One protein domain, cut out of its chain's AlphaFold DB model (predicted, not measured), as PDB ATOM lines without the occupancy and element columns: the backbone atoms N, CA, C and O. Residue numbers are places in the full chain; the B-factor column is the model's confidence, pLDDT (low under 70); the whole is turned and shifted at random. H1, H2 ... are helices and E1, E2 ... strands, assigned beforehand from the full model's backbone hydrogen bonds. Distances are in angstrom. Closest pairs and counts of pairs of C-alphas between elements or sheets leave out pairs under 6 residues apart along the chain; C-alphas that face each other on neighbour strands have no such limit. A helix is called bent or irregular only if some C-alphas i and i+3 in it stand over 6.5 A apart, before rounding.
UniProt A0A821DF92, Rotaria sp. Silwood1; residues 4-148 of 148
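Overview. This is residues 4 to 148 of the 148 residues of a protein of Rotaria sp. Silwood1 (UniProt A0A821DF92). A short two-stranded ribbon, E1 beside E2, runs beside a long helix, H1, and together they join two unequal lobes. At one end H2, H3 and H6 pack as a three-helix cluster; at the other a small helical hairpin, H4 and H5, is followed by a long loop, residues 108 to 126, that returns to E2. The 145 printed residues hold six named helices and two named strands, in the order H1 H2 H3 E1 H4 H5 E2 H6; the class is mostly helix and the sheet, E1 - E2, is antiparallel. The whole is compact, with a radius of gyration of the C-alphas of 16.8 A and spans of 47 by 31 by 24 A.

Along the chain. Look first at the strands: E1 is residues 76 to 80, 13.2 A long, and E2 is residues 127 to 131, 12.6 A. Find C-alpha 14 at (52.254, -14.735, 3.588); from there H1, residues 14 to 40, runs 34.5 A to C-alpha 40 at (39.721, -3.671, 33.752). H1 is irregular, with C-alphas 15 and 18 9.0 A apart, and has a kink of 72 degrees near residue 21. H2 is residues 42 to 54, 18.1 A, and H3 is residues 59 to 72, 19.8 A. H4, residues 89 to 97, 13.6 A, is only just irregular, with C-alphas 93 and 96 6.6 A apart; H5 is residues 101 to 107, 9.9 A. H6, residues 134 to 146, runs 18.4 A to C-alpha 146 at (34.572, -19.352, 27.846).

Arrangement. Between E1 and E2, find N 77 and O 130 at 2.8 A and N 128 and O 79 at 2.9 A, within hydrogen-bond range. The closest C-alphas of H1 and E1 are Glu 30 and Lys 78, 5.8 A. H1 is close to but not clearly touching H6, at Met 38 and Ile 140, whose C-alphas are 7.2 A apart. H3 and H6 touch at a steep tilt of 64 degrees, opposite ways; their closest C-alphas are Ala 63 and Lys 138, 4.8 A. H2 and H3 form a helical hairpin, closest at C-alphas of Ala 52 and Thr 62, 6.1 A; H3 touches H2 with residues 62 to 66 alone. H4 and H5, also a helical hairpin, touch at a shallow tilt of 31 degrees, closest at C-alphas of Tyr 95 and Met 104, 5.8 A. H4 is apart from H1 and H6. Every O i to N i+4 pair is within hydrogen-bond range in H2, H3, H5 and H6, against 18 of 23 in H1 and 3 of 5 in H4.

Size, cuts and confidence. The C-alphas farthest apart, Glu 54 and Thr 119, are 50.2 A apart. The printed part has no cut, and its long link is H5 to E2. The model's mean pLDDT over the printed part is 73.2; look for values under 70 at residues 4 to 18, 82 to 101, 105, 107 to 124 and 148.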
ATOM      1  N   ALA A   4      45.840 -18.362  12.394       52.06
ATOM      2  CA  ALA A   4      44.598 -17.603  12.539       52.06
ATOM      3  C   ALA A   4      44.158 -17.438  14.004       52.06
ATOM      4  O   ALA A   4      43.636 -16.398  14.371       52.06
ATOM      5  N   TYR A   5      44.389 -18.427  14.870       47.12
ATOM      6  CA  TYR A   5      44.077 -18.301  16.296       47.12
ATOM      7  C   TYR A   5      45.043 -17.343  17.016       47.12
ATOM      8  O   TYR A   5      44.622 -16.578  17.878       47.12
ATOM      9  N   ILE A   6      46.325 -17.348  16.631       55.50
ATOM     10  CA  ILE A   6      47.371 -16.472  17.190       55.50
ATOM     11  C   ILE A   6      47.202 -15.021  16.709       55.50
ATOM     12  O   ILE A   6      47.426 -14.092  17.478       55.50
ATOM     13  N   THR A   7      46.778 -14.822  15.460       55.06
ATOM     14  CA  THR A   7      46.495 -13.501  14.864       55.06
ATOM     15  C   THR A   7      45.062 -13.036  15.108       55.06
ATOM     16  O   THR A   7      44.641 -12.005  14.594       55.06
ATOM     17  N   GLY A   8      44.275 -13.803  15.861       53.53
ATOM     18  CA  GLY A   8      42.938 -13.398  16.256       53.53
ATOM     19  C   GLY A   8      41.882 -13.355  15.161       53.53
ATOM     20  O   GLY A   8      40.972 -12.534  15.220       53.53
ATOM     21  N   GLY A   9      41.987 -14.241  14.177       57.00
ATOM     22  CA  GLY A   9      41.083 -14.311  13.034       57.00
ATOM     23  C   GLY A   9      41.421 -13.285  11.956       57.00
ATOM     24  O   GLY A   9      40.619 -13.050  11.060       57.00
ATOM     25  N   GLN A  10      42.598 -12.665  12.019       56.97
ATOM     26  CA  GLN A  10      43.083 -11.800  10.953       56.97
ATOM     27  C   GLN A  10      43.751 -12.630   9.855       56.97
ATOM     28  O   GLN A  10      44.635 -13.450  10.127       56.97
ATOM     29  N   TYR A  11      43.328 -12.403   8.609       61.31
ATOM     30  CA  TYR A  11      43.996 -12.928   7.422       61.31
ATOM     31  C   TYR A  11      45.376 -12.286   7.293       61.31
ATOM     32  O   TYR A  11      45.480 -11.069   7.194       61.31
ATOM     33  N   VAL A  12      46.443 -13.081   7.298       60.38
ATOM     34  CA  VAL A  12      47.794 -12.557   7.086       60.38
ATOM     35  C   VAL A  12      48.312 -13.105   5.765       60.38
ATOM     36  O   VAL A  12      48.583 -14.306   5.672       60.38
ATOM     37  N   PRO A  13      48.440 -12.260   4.736       59.66
ATOM     38  CA  PRO A  13      48.996 -12.690   3.472       59.66
ATOM     39  C   PRO A  13      50.490 -12.990   3.663       59.66
ATOM     40  O   PRO A  13      51.286 -12.144   4.060       59.66
ATOM     41  N   MET A  14      50.886 -14.233   3.387       60.09
ATOM     42  CA  MET A  14      52.254 -14.735   3.588       60.09
ATOM     43  C   MET A  14      53.234 -14.286   2.490       60.09
ATOM     44  O   MET A  14      54.260 -14.933   2.281       60.09
ATOM     45  N   VAL A  15      52.951 -13.176   1.791       59.72
ATOM     46  CA  VAL A  15      53.800 -12.648   0.702       59.72
ATOM     47  C   VAL A  15      55.224 -12.368   1.199       59.72
ATOM     48  O   VAL A  15      56.175 -12.396   0.422       59.72
ATOM     49  N   ASN A  16      55.395 -12.166   2.513       59.97
ATOM     50  CA  ASN A  16      56.698 -12.013   3.140       59.97
ATOM     51  C   ASN A  16      56.836 -12.852   4.427       59.97
ATOM     52  O   ASN A  16      56.670 -12.357   5.542       59.97
ATOM     53  N   ALA A  17      57.190 -14.135   4.285       65.12
ATOM     54  CA  ALA A  17      57.417 -15.056   5.410       65.12
ATOM     55  C   ALA A  17      58.472 -14.559   6.427       65.12
ATOM     56  O   ALA A  17      58.452 -14.970   7.586       65.12
ATOM     57  N   GLN A  18      59.364 -13.644   6.029       67.44
ATOM     58  CA  GLN A  18      60.348 -13.025   6.927       67.44
ATOM     59  C   GLN A  18      59.695 -12.114   7.981       67.44
ATOM     60  O   GLN A  18      60.242 -11.933   9.066       67.44
ATOM     61  N   LEU A  19      58.505 -11.574   7.694       72.94
ATOM     62  CA  LEU A  19      57.746 -10.726   8.616       72.94
ATOM     63  C   LEU A  19      56.805 -11.527   9.528       72.94
ATOM     64  O   LEU A  19      56.213 -10.948  10.437       72.94
ATOM     65  N   LEU A  20      56.729 -12.856   9.375       75.25
ATOM     66  CA  LEU A  20      55.903 -13.729  10.217       75.25
ATOM     67  C   LEU A  20      56.218 -13.563  11.711       75.25
ATOM     68  O   LEU A  20      55.315 -13.544  12.541       75.25
ATOM     69  N   ALA A  21      57.495 -13.392  12.064       80.69
ATOM     70  CA  ALA A  21      57.885 -13.145  13.449       80.69
ATOM     71  C   ALA A  21      57.275 -11.839  13.991       80.69
ATOM     72  O   ALA A  21      56.778 -11.819  15.116       80.69
ATOM     73  N   LYS A  22      57.254 -10.764  13.187       78.62
ATOM     74  CA  LYS A  22      56.629  -9.487  13.570       78.62
ATOM     75  C   LYS A  22      55.114  -9.624  13.702       78.62
ATOM     76  O   LYS A  22      54.569  -9.127  14.676       78.62
ATOM     77  N   VAL A  23      54.471 -10.357  12.794       77.94
ATOM     78  CA  VAL A  23      53.032 -10.669  12.845       77.94
ATOM     79  C   VAL A  23      52.670 -11.408  14.133       77.94
ATOM     80  O   VAL A  23      51.732 -11.024  14.822       77.94
ATOM     81  N   ILE A  24      53.420 -12.457  14.485       78.75
ATOM     82  CA  ILE A  24      53.172 -13.228  15.710       78.75
ATOM     83  C   ILE A  24      53.354 -12.334  16.940       78.75
ATOM     84  O   ILE A  24      52.506 -12.329  17.830       78.75
ATOM     85  N   ILE A  25      54.435 -11.549  16.988       82.44
ATOM     86  CA  ILE A  25      54.697 -10.630  18.103       82.44
ATOM     87  C   ILE A  25      53.601  -9.555  18.195       82.44
ATOM     88  O   ILE A  25      53.145  -9.254  19.298       82.44
ATOM     89  N   GLY A  26      53.171  -8.992  17.065       81.81
ATOM     90  CA  GLY A  26      52.089  -8.012  16.972       81.81
ATOM     91  C   GLY A  26      50.767  -8.582  17.476       81.81
ATOM     92  O   GLY A  26      50.189  -8.029  18.410       81.81
ATOM     93  N   GLY A  27      50.363  -9.748  16.964       79.19
ATOM     94  CA  GLY A  27      49.154 -10.453  17.396       79.19
ATOM     95  C   GLY A  27      49.154 -10.770  18.894       79.19
ATOM     96  O   GLY A  27      48.179 -10.492  19.585       79.19
ATOM     97  N   VAL A  28      50.277 -11.248  19.445       82.25
ATOM     98  CA  VAL A  28      50.402 -11.496  20.894       82.25
ATOM     99  C   VAL A  28      50.298 -10.199  21.706       82.25
ATOM    100  O   VAL A  28      49.667 -10.180  22.761       82.25
ATOM    101  N   ARG A  29      50.895  -9.094  21.245       84.12
ATOM    102  CA  ARG A  29      50.802  -7.795  21.933       84.12
ATOM    103  C   ARG A  29      49.386  -7.212  21.887       84.12
ATOM    104  O   ARG A  29      48.946  -6.637  22.887       84.12
ATOM    105  N   GLU A  30      48.683  -7.362  20.767       83.69
ATOM    106  CA  GLU A  30      47.260  -7.026  20.648       83.69
ATOM    107  C   GLU A  30      46.444  -7.846  21.653       83.69
ATOM    108  O   GLU A  30      45.686  -7.279  22.440       83.69
ATOM    109  N   GLU A  31      46.694  -9.153  21.721       83.12
ATOM    110  CA  GLU A  31      45.993 -10.065  22.623       83.12
ATOM    111  C   GLU A  31      46.193  -9.708  24.103       83.12
ATOM    112  O   GLU A  31      45.224  -9.638  24.860       83.12
ATOM    113  N   ILE A  32      47.432  -9.412  24.511       85.94
ATOM    114  CA  ILE A  32      47.755  -8.968  25.877       85.94
ATOM    115  C   ILE A  32      47.037  -7.652  26.200       85.94
ATOM    116  O   ILE A  32      46.558  -7.455  27.318       85.94
ATOM    117  N   THR A  33      46.972  -6.729  25.239       86.50
ATOM    118  CA  THR A  33      46.311  -5.433  25.439       86.50
ATOM    119  C   THR A  33      44.802  -5.607  25.587       86.50
ATOM    120  O   THR A  33      44.209  -5.038  26.504       86.50
ATOM    121  N   LEU A  34      44.195  -6.441  24.740       85.31
ATOM    122  CA  LEU A  34      42.778  -6.782  24.815       85.31
ATOM    123  C   LEU A  34      42.447  -7.480  26.139       85.31
ATOM    124  O   LEU A  34      41.444  -7.165  26.771       85.31
ATOM    125  N   GLU A  35      43.307  -8.382  26.606       86.50
ATOM    126  CA  GLU A  35      43.115  -9.078  27.876       86.50
ATOM    127  C   GLU A  35      43.200  -8.140  29.085       86.50
ATOM    128  O   GLU A  35      42.365  -8.230  29.984       86.50
ATOM    129  N   ARG A  36      44.135  -7.182  29.081       88.25
ATOM    130  CA  ARG A  36      44.186  -6.120  30.101       88.25
ATOM    131  C   ARG A  36      42.925  -5.263  30.089       88.25
ATOM    132  O   ARG A  36      42.404  -4.931  31.150       88.25
ATOM    133  N   LEU A  37      42.420  -4.920  28.903       86.62
ATOM    134  CA  LEU A  37      41.165  -4.181  28.779       86.62
ATOM    135  C   LEU A  37      39.996  -4.986  29.359       86.62
ATOM    136  O   LEU A  37      39.200  -4.443  30.122       86.62
ATOM    137  N   MET A  38      39.929  -6.280  29.042       86.19
ATOM    138  CA  MET A  38      38.908  -7.177  29.577       86.19
ATOM    139  C   MET A  38      38.975  -7.295  31.096       86.19
ATOM    140  O   MET A  38      37.927  -7.278  31.717       86.19
ATOM    141  N   GLN A  39      40.165  -7.382  31.695       86.88
ATOM    142  CA  GLN A  39      40.322  -7.417  33.156       86.88
ATOM    143  C   GLN A  39      39.830  -6.120  33.809       86.88
ATOM    144  O   GLN A  39      39.113  -6.155  34.804       86.88
ATOM    145  N   ASN A  40      40.156  -4.965  33.222       86.00
ATOM    146  CA  ASN A  40      39.721  -3.671  33.752       86.00
ATOM    147  C   ASN A  40      38.203  -3.463  33.642       86.00
ATOM    148  O   ASN A  40      37.609  -2.807  34.494       86.00
ATOM    149  N   ALA A  41      37.579  -4.002  32.592       85.12
ATOM    150  CA  ALA A  41      36.150  -3.872  32.318       85.12
ATOM    151  C   ALA A  41      35.360  -5.163  32.607       85.12
ATOM    152  O   ALA A  41      34.232  -5.307  32.143       85.12
ATOM    153  N   GLU A  42      35.921  -6.104  33.374       85.00
ATOM    154  CA  GLU A  42      35.380  -7.463  33.524       85.00
ATOM    155  C   GLU A  42      33.965  -7.460  34.104       85.00
ATOM    156  O   GLU A  42      33.059  -8.074  33.546       85.00
ATOM    157  N   ALA A  43      33.749  -6.700  35.180       84.44
ATOM    158  CA  ALA A  43      32.448  -6.605  35.837       84.44
ATOM    159  C   ALA A  43      31.356  -6.020  34.922       84.44
ATOM    160  O   ALA A  43      30.190  -6.405  35.019       84.44
ATOM    161  N   ASP A  44      31.737  -5.097  34.038       85.44
ATOM    162  CA  ASP A  44      30.831  -4.473  33.077       85.44
ATOM    163  C   ASP A  44      30.533  -5.434  31.914       85.44
ATOM    164  O   ASP A  44      29.372  -5.642  31.567       85.44
ATOM    165  N   ILE A  45      31.560  -6.096  31.369       84.62
ATOM    166  CA  ILE A  45      31.424  -7.082  30.286       84.62
ATOM    167  C   ILE A  45      30.560  -8.264  30.732       84.62
ATOM    168  O   ILE A  45      29.635  -8.642  30.020       84.62
ATOM    169  N   VAL A  46      30.823  -8.835  31.911       85.62
ATOM    170  CA  VAL A  46      30.057  -9.977  32.434       85.62
ATOM    171  C   VAL A  46      28.593  -9.600  32.633       85.62
ATOM    172  O   VAL A  46      27.712 -10.381  32.281       85.62
ATOM    173  N   ARG A  47      28.312  -8.392  33.133       86.06
ATOM    174  CA  ARG A  47      26.938  -7.901  33.300       86.06
ATOM    175  C   ARG A  47      26.220  -7.748  31.963       86.06
ATOM    176  O   ARG A  47      25.068  -8.153  31.843       86.06
ATOM    177  N   GLU A  48      26.890  -7.173  30.970       83.62
ATOM    178  CA  GLU A  48      26.318  -6.984  29.637       83.62
ATOM    179  C   GLU A  48      26.085  -8.319  28.919       83.62
ATOM    180  O   GLU A  48      25.025  -8.503  28.326       83.62
ATOM    181  N   VAL A  49      27.014  -9.274  29.038       84.38
ATOM    182  CA  VAL A  49      26.859 -10.635  28.494       84.38
ATOM    183  C   VAL A  49      25.732 -11.387  29.200       84.38
ATOM    184  O   VAL A  49      24.902 -11.991  28.532       84.38
ATOM    185  N   GLN A  50      25.651 -11.317  30.531       84.56
ATOM    186  CA  GLN A  50      24.585 -11.961  31.300       84.56
ATOM    187  C   GLN A  50      23.209 -11.401  30.931       84.56
ATOM    188  O   GLN A  50      22.269 -12.154  30.701       84.56
ATOM    189  N   ARG A  51      23.101 -10.075  30.810       85.62
ATOM    190  CA  ARG A  51      21.861  -9.426  30.388       85.62
ATOM    191  C   ARG A  51      21.484  -9.793  28.951       85.62
ATOM    192  O   ARG A  51      20.309  -9.971  28.664       85.62
ATOM    193  N   ALA A  52      22.462  -9.915  28.055       83.88
ATOM    194  CA  ALA A  52      22.210 -10.362  26.690       83.88
ATOM    195  C   ALA A  52      21.752 -11.830  26.628       83.88
ATOM    196  O   ALA A  52      20.875 -12.156  25.833       83.88
ATOM    197  N   GLU A  53      22.283 -12.699  27.494       82.69
ATOM    198  CA  GLU A  53      21.816 -14.085  27.636       82.69
ATOM    199  C   GLU A  53      20.381 -14.164  28.181       82.69
ATOM    200  O   GLU A  53      19.582 -14.947  27.673       82.69
ATOM    201  N   GLU A  54      20.028 -13.338  29.170       84.88
ATOM    202  CA  GLU A  54      18.661 -13.251  29.712       84.88
ATOM    203  C   GLU A  54      17.651 -12.735  28.676       84.88
ATOM    204  O   GLU A  54      16.504 -13.181  28.642       84.88
ATOM    205  N   GLU A  55      18.085 -11.823  27.806       85.06
ATOM    206  CA  GLU A  55      17.306 -11.303  26.679       85.06
ATOM    207  C   GLU A  55      17.280 -12.273  25.475       85.06
ATOM    208  O   GLU A  55      16.540 -12.041  24.520       85.06
ATOM    209  N   GLY A  56      18.047 -13.374  25.516       82.19
ATOM    210  CA  GLY A  56      18.117 -14.375  24.447       82.19
ATOM    211  C   GLY A  56      18.798 -13.885  23.164       82.19
ATOM    212  O   GLY A  56      18.490 -14.392  22.085       82.19
ATOM    213  N   LEU A  57      19.688 -12.892  23.265       82.00
ATOM    214  CA  LEU A  57      20.361 -12.272  22.121       82.00
ATOM    215  C   LEU A  57      21.450 -13.175  21.526       82.00
ATOM    216  O   LEU A  57      22.149 -13.902  22.236       82.00
ATOM    217  N   ASP A  58      21.640 -13.061  20.209       85.81
ATOM    218  CA  ASP A  58      22.726 -13.742  19.501       85.81
ATOM    219  C   ASP A  58      24.106 -13.151  19.858       85.81
ATOM    220  O   ASP A  58      24.247 -11.995  20.282       85.81
ATOM    221  N   ASP A  59      25.166 -13.928  19.634       80.94
ATOM    222  CA  ASP A  59      26.557 -13.528  19.866       80.94
ATOM    223  C   ASP A  59      26.933 -12.273  19.077       80.94
ATOM    224  O   ASP A  59      27.666 -11.406  19.567       80.94
ATOM    225  N   ARG A  60      26.416 -12.143  17.851       83.94
ATOM    226  CA  ARG A  60      26.684 -10.983  16.999       83.94
ATOM    227  C   ARG A  60      26.030  -9.712  17.539       83.94
ATOM    228  O   ARG A  60      26.634  -8.636  17.484       83.94
ATOM    229  N   GLU A  61      24.817  -9.824  18.059       84.56
ATOM    230  CA  GLU A  61      24.074  -8.700  18.636       84.56
ATOM    231  C   GLU A  61      24.693  -8.278  19.967       84.56
ATOM    232  O   GLU A  61      24.949  -7.092  20.191       84.56
ATOM    233  N   THR A  62      25.073  -9.258  20.788       85.12
ATOM    234  CA  THR A  62      25.833  -9.046  22.024       85.12
ATOM    235  C   THR A  62      27.148  -8.313  21.739       85.12
ATOM    236  O   THR A  62      27.468  -7.324  22.399       85.12
ATOM    237  N   ALA A  63      27.888  -8.726  20.704       86.25
ATOM    238  CA  ALA A  63      29.123  -8.059  20.299       86.25
ATOM    239  C   ALA A  63      28.888  -6.614  19.840       86.25
ATOM    240  O   ALA A  63      29.671  -5.728  20.174       86.25
ATOM    241  N   THR A  64      27.802  -6.353  19.112       87.94
ATOM    242  CA  THR A  64      27.438  -4.999  18.660       87.94
ATOM    243  C   THR A  64      27.137  -4.087  19.847       87.94
ATOM    244  O   THR A  64      27.589  -2.945  19.901       87.94
ATOM    245  N   ARG A  65      26.429  -4.610  20.848       85.50
ATOM    246  CA  ARG A  65      26.109  -3.888  22.078       85.50
ATOM    247  C   ARG A  65      27.351  -3.579  22.912       85.50
ATOM    248  O   ARG A  65      27.519  -2.442  23.345       85.50
ATOM    249  N   ILE A  66      28.248  -4.552  23.078       85.56
ATOM    250  CA  ILE A  66      29.537  -4.339  23.751       85.56
ATOM    251  C   ILE A  66      30.391  -3.324  22.984       85.56
ATOM    252  O   ILE A  66      30.989  -2.439  23.593       85.56
ATOM    253  N   ASN A  67      30.412  -3.396  21.654       87.69
ATOM    254  CA  ASN A  67      31.118  -2.425  20.829       87.69
ATOM    255  C   ASN A  67      30.581  -1.000  21.061       87.69
ATOM    256  O   ASN A  67      31.353  -0.104  21.394       87.69
ATOM    257  N   HIS A  68      29.257  -0.808  21.013       86.31
ATOM    258  CA  HIS A  68      28.632   0.482  21.319       86.31
ATOM    259  C   HIS A  68      28.926   0.964  22.741       86.31
ATOM    260  O   HIS A  68      29.154   2.155  22.957       86.31
ATOM    261  N   TYR A  69      28.952   0.049  23.707       86.00
ATOM    262  CA  TYR A  69      29.311   0.361  25.081       86.00
ATOM    263  C   TYR A  69      30.735   0.926  25.182       86.00
ATOM    264  O   TYR A  69      30.934   2.006  25.747       86.00
ATOM    265  N   PHE A  70      31.718   0.263  24.573       85.44
ATOM    266  CA  PHE A  70      33.104   0.736  24.559       85.44
ATOM    267  C   PHE A  70      33.296   2.010  23.723       85.44
ATOM    268  O   PHE A  70      34.042   2.901  24.143       85.44
ATOM    269  N   ALA A  71      32.564   2.155  22.614       86.50
ATOM    270  CA  ALA A  71      32.548   3.368  21.800       86.50
ATOM    271  C   ALA A  71      32.013   4.574  22.593       86.50
ATOM    272  O   ALA A  71      32.613   5.648  22.580       86.50
ATOM    273  N   SER A  72      30.939   4.392  23.375       86.19
ATOM    274  CA  SER A  72      30.385   5.452  24.232       86.19
ATOM    275  C   SER A  72      31.381   5.945  25.293       86.19
ATOM    276  O   SER A  72      31.380   7.119  25.664       86.19
ATOM    277  N   ARG A  73      32.285   5.060  25.733       84.25
ATOM    278  CA  ARG A  73      33.360   5.355  26.688       84.25
ATOM    279  C   ARG A  73      34.641   5.871  26.031       84.25
ATOM    280  O   ARG A  73      35.613   6.103  26.746       84.25
ATOM    281  N   LYS A  74      34.663   6.046  24.702       83.75
ATOM    282  CA  LYS A  74      35.855   6.428  23.922       83.75
ATOM    283  C   LYS A  74      37.063   5.537  24.236       83.75
ATOM    284  O   LYS A  74      38.189   6.010  24.377       83.75
ATOM    285  N   THR A  75      36.805   4.244  24.431       83.94
ATOM    286  CA  THR A  75      37.861   3.281  24.737       83.94
ATOM    287  C   THR A  75      38.614   2.960  23.459       83.94
ATOM    288  O   THR A  75      38.038   2.395  22.533       83.94
ATOM    289  N   ARG A  76      39.904   3.299  23.434       84.50
ATOM    290  CA  ARG A  76      40.794   2.953  22.328       84.50
ATOM    291  C   ARG A  76      41.415   1.586  22.559       84.50
ATOM    292  O   ARG A  76      41.823   1.253  23.674       84.50
ATOM    293  N   THR A  77      41.513   0.817  21.494       83.69
ATOM    294  CA  THR A  77      42.114  -0.510  21.456       83.69
ATOM    295  C   THR A  77      43.288  -0.516  20.499       83.69
ATOM    296  O   THR A  77      43.391   0.305  19.591       83.69
ATOM    297  N   LYS A  78      44.220  -1.435  20.744       84.69
ATOM    298  CA  LYS A  78      45.359  -1.641  19.855       84.69
ATOM    299  C   LYS A  78      44.997  -2.676  18.811       84.69
ATOM    300  O   LYS A  78      44.421  -3.703  19.168       84.69
ATOM    301  N   HIS A  79      45.352  -2.406  17.565       78.38
ATOM    302  CA  HIS A  79      45.096  -3.283  16.434       78.38
ATOM    303  C   HIS A  79      46.320  -3.340  15.539       78.38
ATOM    304  O   HIS A  79      46.918  -2.311  15.227       78.38
ATOM    305  N   MET A  80      46.667  -4.538  15.093       77.12
ATOM    306  CA  MET A  80      47.639  -4.692  14.023       77.12
ATOM    307  C   MET A  80      46.979  -4.394  12.673       77.12
ATOM    308  O   MET A  80      45.928  -4.954  12.353       77.12
ATOM    309  N   ARG A  81      47.606  -3.546  11.849       70.06
ATOM    310  CA  ARG A  81      47.220  -3.406  10.439       70.06
ATOM    311  C   ARG A  81      47.835  -4.549   9.639       70.06
ATOM    312  O   ARG A  81      49.045  -4.642   9.480       70.06
ATOM    313  N   ASN A  82      46.987  -5.437   9.134       65.75
ATOM    314  CA  ASN A  82      47.371  -6.615   8.351       65.75
ATOM    315  C   ASN A  82      46.998  -6.497   6.861       65.75
ATOM    316  O   ASN A  82      47.069  -7.489   6.140       65.75
ATOM    317  N   LYS A  83      46.552  -5.315   6.418       59.09
ATOM    318  CA  LYS A  83      45.994  -5.107   5.071       59.09
ATOM    319  C   LYS A  83      47.035  -5.203   3.959       59.09
ATOM    320  O   LYS A  83      46.676  -5.539   2.833       59.09
ATOM    321  N   ALA A  84      48.303  -4.965   4.285       55.09
ATOM    322  CA  ALA A  84      49.382  -5.020   3.318       55.09
ATOM    323  C   ALA A  84      49.532  -6.446   2.753       55.09
ATOM    324  O   ALA A  84      49.824  -7.396   3.487       55.09
ATOM    325  N   GLY A  85      49.276  -6.596   1.450       53.28
ATOM    326  CA  GLY A  85      49.324  -7.865   0.714       53.28
ATOM    327  C   GLY A  85      47.998  -8.630   0.603       53.28
ATOM    328  O   GLY A  85      47.998  -9.778   0.148       53.28
ATOM    329  N   ALA A  86      46.865  -8.063   1.039       55.88
ATOM    330  CA  ALA A  86      45.573  -8.725   0.892       55.88
ATOM    331  C   ALA A  86      45.170  -8.810  -0.590       55.88
ATOM    332  O   ALA A  86      44.782  -7.825  -1.206       55.88
ATOM    333  N   THR A  87      45.215 -10.018  -1.154       53.94
ATOM    334  CA  THR A  87      44.913 -10.278  -2.575       53.94
ATOM    335  C   THR A  87      43.442 -10.077  -2.946       53.94
ATOM    336  O   THR A  87      43.102 -10.186  -4.116       53.94
ATOM    337  N   SER A  88      42.547  -9.859  -1.972       58.69
ATOM    338  CA  SER A  88      41.155  -9.438  -2.185       58.69
ATOM    339  C   SER A  88      40.446  -9.069  -0.877       58.69
ATOM    340  O   SER A  88      40.759  -9.602   0.186       58.69
ATOM    341  N   LYS A  89      39.401  -8.228  -0.961       58.69
ATOM    342  CA  LYS A  89      38.471  -7.975   0.164       58.69
ATOM    343  C   LYS A  89      37.777  -9.258   0.645       58.69
ATOM    344  O   LYS A  89      37.485  -9.417   1.823       58.69
ATOM    345  N   THR A  90      37.544 -10.210  -0.261       56.66
ATOM    346  CA  THR A  90      37.001 -11.531   0.082       56.66
ATOM    347  C   THR A  90      37.994 -12.387   0.866       56.66
ATOM    348  O   THR A  90      37.565 -13.146   1.733       56.66
ATOM    349  N   ALA A  91      39.299 -12.253   0.622       58.34
ATOM    350  CA  ALA A  91      40.325 -12.945   1.395       58.34
ATOM    351  C   ALA A  91      40.353 -12.483   2.859       58.34
ATOM    352  O   ALA A  91      40.458 -13.312   3.764       58.34
ATOM    353  N   GLU A  92      40.180 -11.176   3.078       57.72
ATOM    354  CA  GLU A  92      40.148 -10.541   4.400       57.72
ATOM    355  C   GLU A  92      39.004 -11.082   5.278       57.72
ATOM    356  O   GLU A  92      39.210 -11.391   6.452       57.72
ATOM    357  N   GLU A  93      37.807 -11.263   4.709       58.59
ATOM    358  CA  GLU A  93      36.604 -11.622   5.472       58.59
ATOM    359  C   GLU A  93      36.298 -13.126   5.541       58.59
ATOM    360  O   GLU A  93      35.696 -13.581   6.523       58.59
ATOM    361  N   CYS A  94      36.631 -13.892   4.491       56.44
ATOM    362  CA  CYS A  94      36.227 -15.297   4.362       56.44
ATOM    363  C   CYS A  94      37.309 -16.288   4.782       56.44
ATOM    364  O   CYS A  94      36.971 -17.321   5.361       56.44
ATOM    365  N   TYR A  95      38.589 -16.029   4.501       63.34
ATOM    366  CA  TYR A  95      39.617 -17.061   4.695       63.34
ATOM    367  C   TYR A  95      39.974 -17.269   6.164       63.34
ATOM    368  O   TYR A  95      40.321 -18.381   6.552       63.34
ATOM    369  N   SER A  96      39.805 -16.250   7.007       59.31
ATOM    370  CA  SER A  96      39.987 -16.387   8.453       59.31
ATOM    371  C   SER A  96      38.902 -17.212   9.151       59.31
ATOM    372  O   SER A  96      39.124 -17.694  10.259       59.31
ATOM    373  N   LYS A  97      37.741 -17.377   8.507       65.69
ATOM    374  CA  LYS A  97      36.575 -18.100   9.038       65.69
ATOM    375  C   LYS A  97      36.424 -19.509   8.467       65.69
ATOM    376  O   LYS A  97      35.506 -20.215   8.871       65.69
ATOM    377  N   CYS A  98      37.275 -19.903   7.519       67.12
ATOM    378  CA  CYS A  98      37.243 -21.249   6.952       67.12
ATOM    379  C   CYS A  98      37.717 -22.265   7.996       67.12
ATOM    380  O   CYS A  98      38.733 -22.049   8.662       67.12
ATOM    381  N   ALA A  99      36.985 -23.368   8.137       66.38
ATOM    382  CA  ALA A  99      37.312 -24.413   9.104       66.38
ATOM    383  C   ALA A  99      38.517 -25.252   8.653       66.38
ATOM    384  O   ALA A  99      39.313 -25.702   9.479       66.38
ATOM    385  N   ASP A 100      38.664 -25.439   7.339       69.81
ATOM    386  CA  ASP A 100      39.730 -26.231   6.740       69.81
ATOM    387  C   ASP A 100      40.265 -25.632   5.423       69.81
ATOM    388  O   ASP A 100      39.757 -24.654   4.863       69.81
ATOM    389  N   MET A 101      41.351 -26.237   4.933       66.56
ATOM    390  CA  MET A 101      42.013 -25.833   3.690       66.56
ATOM    391  C   MET A 101      41.182 -26.142   2.442       66.56
ATOM    392  O   MET A 101      41.382 -25.503   1.411       66.56
ATOM    393  N   SER A 102      40.257 -27.099   2.515       71.38
ATOM    394  CA  SER A 102      39.389 -27.475   1.399       71.38
ATOM    395  C   SER A 102      38.321 -26.405   1.158       71.38
ATOM    396  O   SER A 102      38.081 -26.010   0.016       71.38
ATOM    397  N   GLU A 103      37.743 -25.866   2.228       71.44
ATOM    398  CA  GLU A 103      36.806 -24.751   2.203       71.44
ATOM    399  C   GLU A 103      37.491 -23.474   1.701       71.44
ATOM    400  O   GLU A 103      36.947 -22.791   0.829       71.44
ATOM    401  N   MET A 104      38.713 -23.197   2.170       70.31
ATOM    402  CA  MET A 104      39.503 -22.062   1.686       70.31
ATOM    403  C   MET A 104      39.793 -22.192   0.188       70.31
ATOM    404  O   MET A 104      39.508 -21.262  -0.562       70.31
ATOM    405  N   ALA A 105      40.252 -23.363  -0.266       68.44
ATOM    406  CA  ALA A 105      40.536 -23.618  -1.677       68.44
ATOM    407  C   ALA A 105      39.301 -23.439  -2.578       68.44
ATOM    408  O   ALA A 105      39.428 -22.942  -3.692       68.44
ATOM    409  N   SER A 106      38.100 -23.785  -2.096       71.31
ATOM    410  CA  SER A 106      36.853 -23.597  -2.853       71.31
ATOM    411  C   SER A 106      36.436 -22.128  -3.001       71.31
ATOM    412  O   SER A 106      35.827 -21.740  -3.998       71.31
ATOM    413  N   LYS A 107      36.770 -21.300  -2.005       69.44
ATOM    414  CA  LYS A 107      36.467 -19.862  -1.969       69.44
ATOM    415  C   LYS A 107      37.601 -19.016  -2.544       69.44
ATOM    416  O   LYS A 107      37.404 -17.823  -2.775       69.44
ATOM    417  N   PHE A 108      38.760 -19.628  -2.781       65.88
ATOM    418  CA  PHE A 108      39.936 -18.974  -3.318       65.88
ATOM    419  C   PHE A 108      39.691 -18.527  -4.758       65.88
ATOM    420  O   PHE A 108      39.610 -19.336  -5.680       65.88
ATOM    421  N   LYS A 109      39.571 -17.213  -4.953       63.69
ATOM    422  CA  LYS A 109      39.584 -16.592  -6.277       63.69
ATOM    423  C   LYS A 109      40.869 -15.797  -6.422       63.69
ATOM    424  O   LYS A 109      41.059 -14.815  -5.708       63.69
ATOM    425  N   THR A 110      41.721 -16.203  -7.357       53.28
ATOM    426  CA  THR A 110      42.793 -15.363  -7.888       53.28
ATOM    427  C   THR A 110      42.130 -14.251  -8.689       53.28
ATOM    428  O   THR A 110      41.744 -14.436  -9.839       53.28
ATOM    429  N   VAL A 111      41.890 -13.122  -8.034       53.66
ATOM    430  CA  VAL A 111      41.570 -11.879  -8.728       53.66
ATOM    431  C   VAL A 111      42.901 -11.165  -8.887       53.66
ATOM    432  O   VAL A 111      43.576 -10.914  -7.892       53.66
ATOM    433  N   GLU A 112      43.303 -10.905 -10.127       44.91
ATOM    434  CA  GLU A 112      44.383  -9.962 -10.411       44.91
ATOM    435  C   GLU A 112      43.886  -8.588  -9.960       44.91
ATOM    436  O   GLU A 112      42.982  -8.011 -10.565       44.91
ATOM    437  N   ILE A 113      44.377  -8.126  -8.816       51.84
ATOM    438  CA  ILE A 113      44.160  -6.755  -8.370       51.84
ATOM    439  C   ILE A 113      45.282  -5.931  -8.989       51.84
ATOM    440  O   ILE A 113      46.437  -6.344  -8.924       51.84
ATOM    441  N   GLU A 114      44.931  -4.795  -9.597       44.09
ATOM    442  CA  GLU A 114      45.892  -3.744  -9.931       44.09
ATOM    443  C   GLU A 114      46.619  -3.378  -8.635       44.09
ATOM    444  O   GLU A 114      46.017  -2.818  -7.721       44.09
ATOM    445  N   GLU A 115      47.870  -3.815  -8.519       47.59
ATOM    446  CA  GLU A 115      48.709  -3.590  -7.351       47.59
ATOM    447  C   GLU A 115      48.756  -2.078  -7.079       47.59
ATOM    448  O   GLU A 115      49.415  -1.325  -7.792       47.59
ATOM    449  N   GLU A 116      48.071  -1.606  -6.032       45.88
ATOM    450  CA  GLU A 116      48.644  -0.494  -5.283       45.88
ATOM    451  C   GLU A 116      49.956  -1.067  -4.743       45.88
ATOM    452  O   GLU A 116      49.943  -1.909  -3.843       45.88
ATOM    453  N   GLU A 117      51.070  -0.725  -5.399       44.31
ATOM    454  CA  GLU A 117      52.423  -1.094  -4.983       44.31
ATOM    455  C   GLU A 117      52.710  -0.445  -3.616       44.31
ATOM    456  O   GLU A 117      53.454   0.525  -3.508       44.31
ATOM    457  N   GLU A 118      52.116  -0.970  -2.542       50.69
ATOM    458  CA  GLU A 118      52.688  -0.814  -1.211       50.69
ATOM    459  C   GLU A 118      54.016  -1.562  -1.242       50.69
ATOM    460  O   GLU A 118      54.089  -2.791  -1.385       50.69
ATOM    461  N   THR A 119      55.101  -0.797  -1.179       51.75
ATOM    462  CA  THR A 119      56.435  -1.372  -1.220       51.75
ATOM    463  C   THR A 119      56.647  -2.222   0.031       51.75
ATOM    464  O   THR A 119      56.012  -2.043   1.071       51.75
ATOM    465  N   ARG A 120      57.585  -3.173  -0.017       53.06
ATOM    466  CA  ARG A 120      57.937  -3.994   1.159       53.06
ATOM    467  C   ARG A 120      58.333  -3.165   2.391       53.06
ATOM    468  O   ARG A 120      58.324  -3.714   3.490       53.06
ATOM    469  N   GLU A 121      58.706  -1.901   2.200       55.22
ATOM    470  CA  GLU A 121      59.054  -0.949   3.258       55.22
ATOM    471  C   GLU A 121      57.816  -0.366   3.960       55.22
ATOM    472  O   GLU A 121      57.897  -0.047   5.145       55.22
ATOM    473  N   ASP A 122      56.659  -0.345   3.292       56.03
ATOM    474  CA  ASP A 122      55.380   0.135   3.837       56.03
ATOM    475  C   ASP A 122      54.666  -0.933   4.693       56.03
ATOM    476  O   ASP A 122      53.806  -0.623   5.520       56.03
ATOM    477  N   MET A 123      55.063  -2.209   4.561       60.94
ATOM    478  CA  MET A 123      54.504  -3.333   5.324       60.94
ATOM    479  C   MET A 123      54.984  -3.347   6.783       60.94
ATOM    480  O   MET A 123      55.911  -4.077   7.159       60.94
ATOM    481  N   ASN A 124      54.316  -2.568   7.632       64.88
ATOM    482  CA  ASN A 124      54.580  -2.512   9.064       64.88
ATOM    483  C   ASN A 124      53.448  -3.161   9.885       64.88
ATOM    484  O   ASN A 124      52.316  -2.691   9.890       64.88
ATOM    485  N   TYR A 125      53.776  -4.223  10.628       71.38
ATOM    486  CA  TYR A 125      52.864  -4.930  11.545       71.38
ATOM    487  C   TYR A 125      52.896  -4.342  12.966       71.38
ATOM    488  O   TYR A 125      52.811  -5.062  13.966       71.38
ATOM    489  N   GLU A 126      53.099  -3.032  13.065       74.25
ATOM    490  CA  GLU A 126      52.998  -2.310  14.325       74.25
ATOM    491  C   GLU A 126      51.538  -2.170  14.766       74.25
ATOM    492  O   GLU A 126      50.592  -2.383  14.005       74.25
ATOM    493  N   LEU A 127      51.369  -1.898  16.059       79.00
ATOM    494  CA  LEU A 127      50.056  -1.747  16.666       79.00
ATOM    495  C   LEU A 127      49.642  -0.285  16.632       79.00
ATOM    496  O   LEU A 127      50.257   0.539  17.311       79.00
ATOM    497  N   ASP A 128      48.550  -0.010  15.936       82.50
ATOM    498  CA  ASP A 128      47.895   1.287  15.955       82.50
ATOM    499  C   ASP A 128      46.829   1.331  17.047       82.50
ATOM    500  O   ASP A 128      46.197   0.322  17.366       82.50
ATOM    501  N   GLU A 129      46.623   2.509  17.634       83.44
ATOM    502  CA  GLU A 129      45.493   2.755  18.529       83.44
ATOM    503  C   GLU A 129      44.307   3.277  17.722       83.44
ATOM    504  O   GLU A 129      44.396   4.330  17.088       83.44
ATOM    505  N   ASP A 130      43.181   2.582  17.788       83.62
ATOM    506  CA  ASP A 130      41.945   2.960  17.104       83.62
ATOM    507  C   ASP A 130      40.720   2.613  17.966       83.62
ATOM    508  O   ASP A 130      40.859   2.091  19.076       83.62
ATOM    509  N   ASP A 131      39.528   2.951  17.490       84.25
ATOM    510  CA  ASP A 131      38.279   2.527  18.116       84.25
ATOM    511  C   ASP A 131      38.108   1.002  18.039       84.25
ATOM    512  O   ASP A 131      38.544   0.337  17.096       84.25
ATOM    513  N   MET A 132      37.415   0.438  19.032       83.44
ATOM    514  CA  MET A 132      37.170  -1.000  19.096       83.44
ATOM    515  C   MET A 132      36.453  -1.509  17.847       83.44
ATOM    516  O   MET A 132      35.327  -1.115  17.538       83.44
ATOM    517  N   SER A 133      37.074  -2.471  17.167       84.06
ATOM    518  CA  SER A 133      36.456  -3.146  16.030       84.06
ATOM    519  C   SER A 133      35.398  -4.157  16.480       84.06
ATOM    520  O   SER A 133      35.437  -4.709  17.585       84.06
ATOM    521  N   LEU A 134      34.433  -4.445  15.602       81.81
ATOM    522  CA  LEU A 134      33.397  -5.441  15.886       81.81
ATOM    523  C   LEU A 134      33.992  -6.842  16.099       81.81
ATOM    524  O   LEU A 134      33.492  -7.606  16.921       81.81
ATOM    525  N   GLU A 135      35.071  -7.180  15.392       79.88
ATOM    526  CA  GLU A 135      35.751  -8.467  15.557       79.88
ATOM    527  C   GLU A 135      36.402  -8.586  16.940       79.88
ATOM    528  O   GLU A 135      36.265  -9.622  17.590       79.88
ATOM    529  N   GLN A 136      37.008  -7.518  17.470       80.38
ATOM    530  CA  GLN A 136      37.486  -7.530  18.854       80.38
ATOM    531  C   GLN A 136      36.344  -7.668  19.862       80.38
ATOM    532  O   GLN A 136      36.461  -8.447  20.806       80.38
ATOM    533  N   ALA A 137      35.215  -6.989  19.641       84.56
ATOM    534  CA  ALA A 137      34.046  -7.130  20.505       84.56
ATOM    535  C   ALA A 137      33.493  -8.568  20.504       84.56
ATOM    536  O   ALA A 137      33.204  -9.115  21.567       84.56
ATOM    537  N   LYS A 138      33.427  -9.234  19.341       84.62
ATOM    538  CA  LYS A 138      33.064 -10.662  19.255       84.62
ATOM    539  C   LYS A 138      34.032 -11.542  20.042       84.62
ATOM    540  O   LYS A 138      33.593 -12.438  20.760       84.62
ATOM    541  N   ARG A 139      35.338 -11.272  19.955       80.62
ATOM    542  CA  ARG A 139      36.363 -12.010  20.713       80.62
ATOM    543  C   ARG A 139      36.205 -11.807  22.220       80.62
ATOM    544  O   ARG A 139      36.336 -12.774  22.965       80.62
ATOM    545  N   ILE A 140      35.860 -10.598  22.669       85.38
ATOM    546  CA  ILE A 140      35.525 -10.325  24.076       85.38
ATOM    547  C   ILE A 140      34.327 -11.176  24.518       85.38
ATOM    548  O   ILE A 140      34.418 -11.823  25.558       85.38
ATOM    549  N   VAL A 141      33.243 -11.226  23.732       85.56
ATOM    550  CA  VAL A 141      32.057 -12.050  24.046       85.56
ATOM    551  C   VAL A 141      32.431 -13.526  24.152       85.56
ATOM    552  O   VAL A 141      32.138 -14.161  25.164       85.56
ATOM    553  N   GLN A 142      33.122 -14.067  23.145       84.38
ATOM    554  CA  GLN A 142      33.554 -15.468  23.134       84.38
ATOM    555  C   GLN A 142      34.421 -15.801  24.350       84.38
ATOM    556  O   GLN A 142      34.197 -16.807  25.023       84.38
ATOM    557  N   LYS A 143      35.379 -14.927  24.680       83.00
ATOM    558  CA  LYS A 143      36.236 -15.092  25.855       83.00
ATOM    559  C   LYS A 143      35.453 -15.017  27.159       83.00
ATOM    560  O   LYS A 143      35.674 -15.853  28.030       83.00
ATOM    561  N   ALA A 144      34.544 -14.055  27.297       83.88
ATOM    562  CA  ALA A 144      33.708 -13.914  28.484       83.88
ATOM    563  C   ALA A 144      32.849 -15.167  28.711       83.88
ATOM    564  O   ALA A 144      32.787 -15.666  29.830       83.88
ATOM    565  N   LYS A 145      32.273 -15.734  27.641       81.94
ATOM    566  CA  LYS A 145      31.524 -16.996  27.704       81.94
ATOM    567  C   LYS A 145      32.403 -18.196  28.052       81.94
ATOM    568  O   LYS A 145      31.981 -19.038  28.828       81.94
ATOM    569  N   SER A 146      33.634 -18.259  27.537       80.56
ATOM    570  CA  SER A 146      34.572 -19.352  27.846       80.56
ATOM    571  C   SER A 146      35.145 -19.326  29.270       80.56
ATOM    572  O   SER A 146      35.761 -20.301  29.690       80.56
ATOM    573  N   ARG A 147      35.005 -18.198  29.982       72.44
ATOM    574  CA  ARG A 147      35.485 -18.008  31.361       72.44
ATOM    575  C   ARG A 147      34.418 -18.304  32.423       72.44
ATOM    576  O   ARG A 147      34.768 -18.309  33.601       72.44
ATOM    577  N   LYS A 148      33.154 -18.500  32.024       57.09
ATOM    578  CA  LYS A 148      32.095 -19.042  32.890       57.09
ATOM    579  C   LYS A 148      32.333 -20.527  33.144       57.09
ATOM    580  O   LYS A 148      32.050 -20.951  34.285       57.09
TER     581      LYS A 148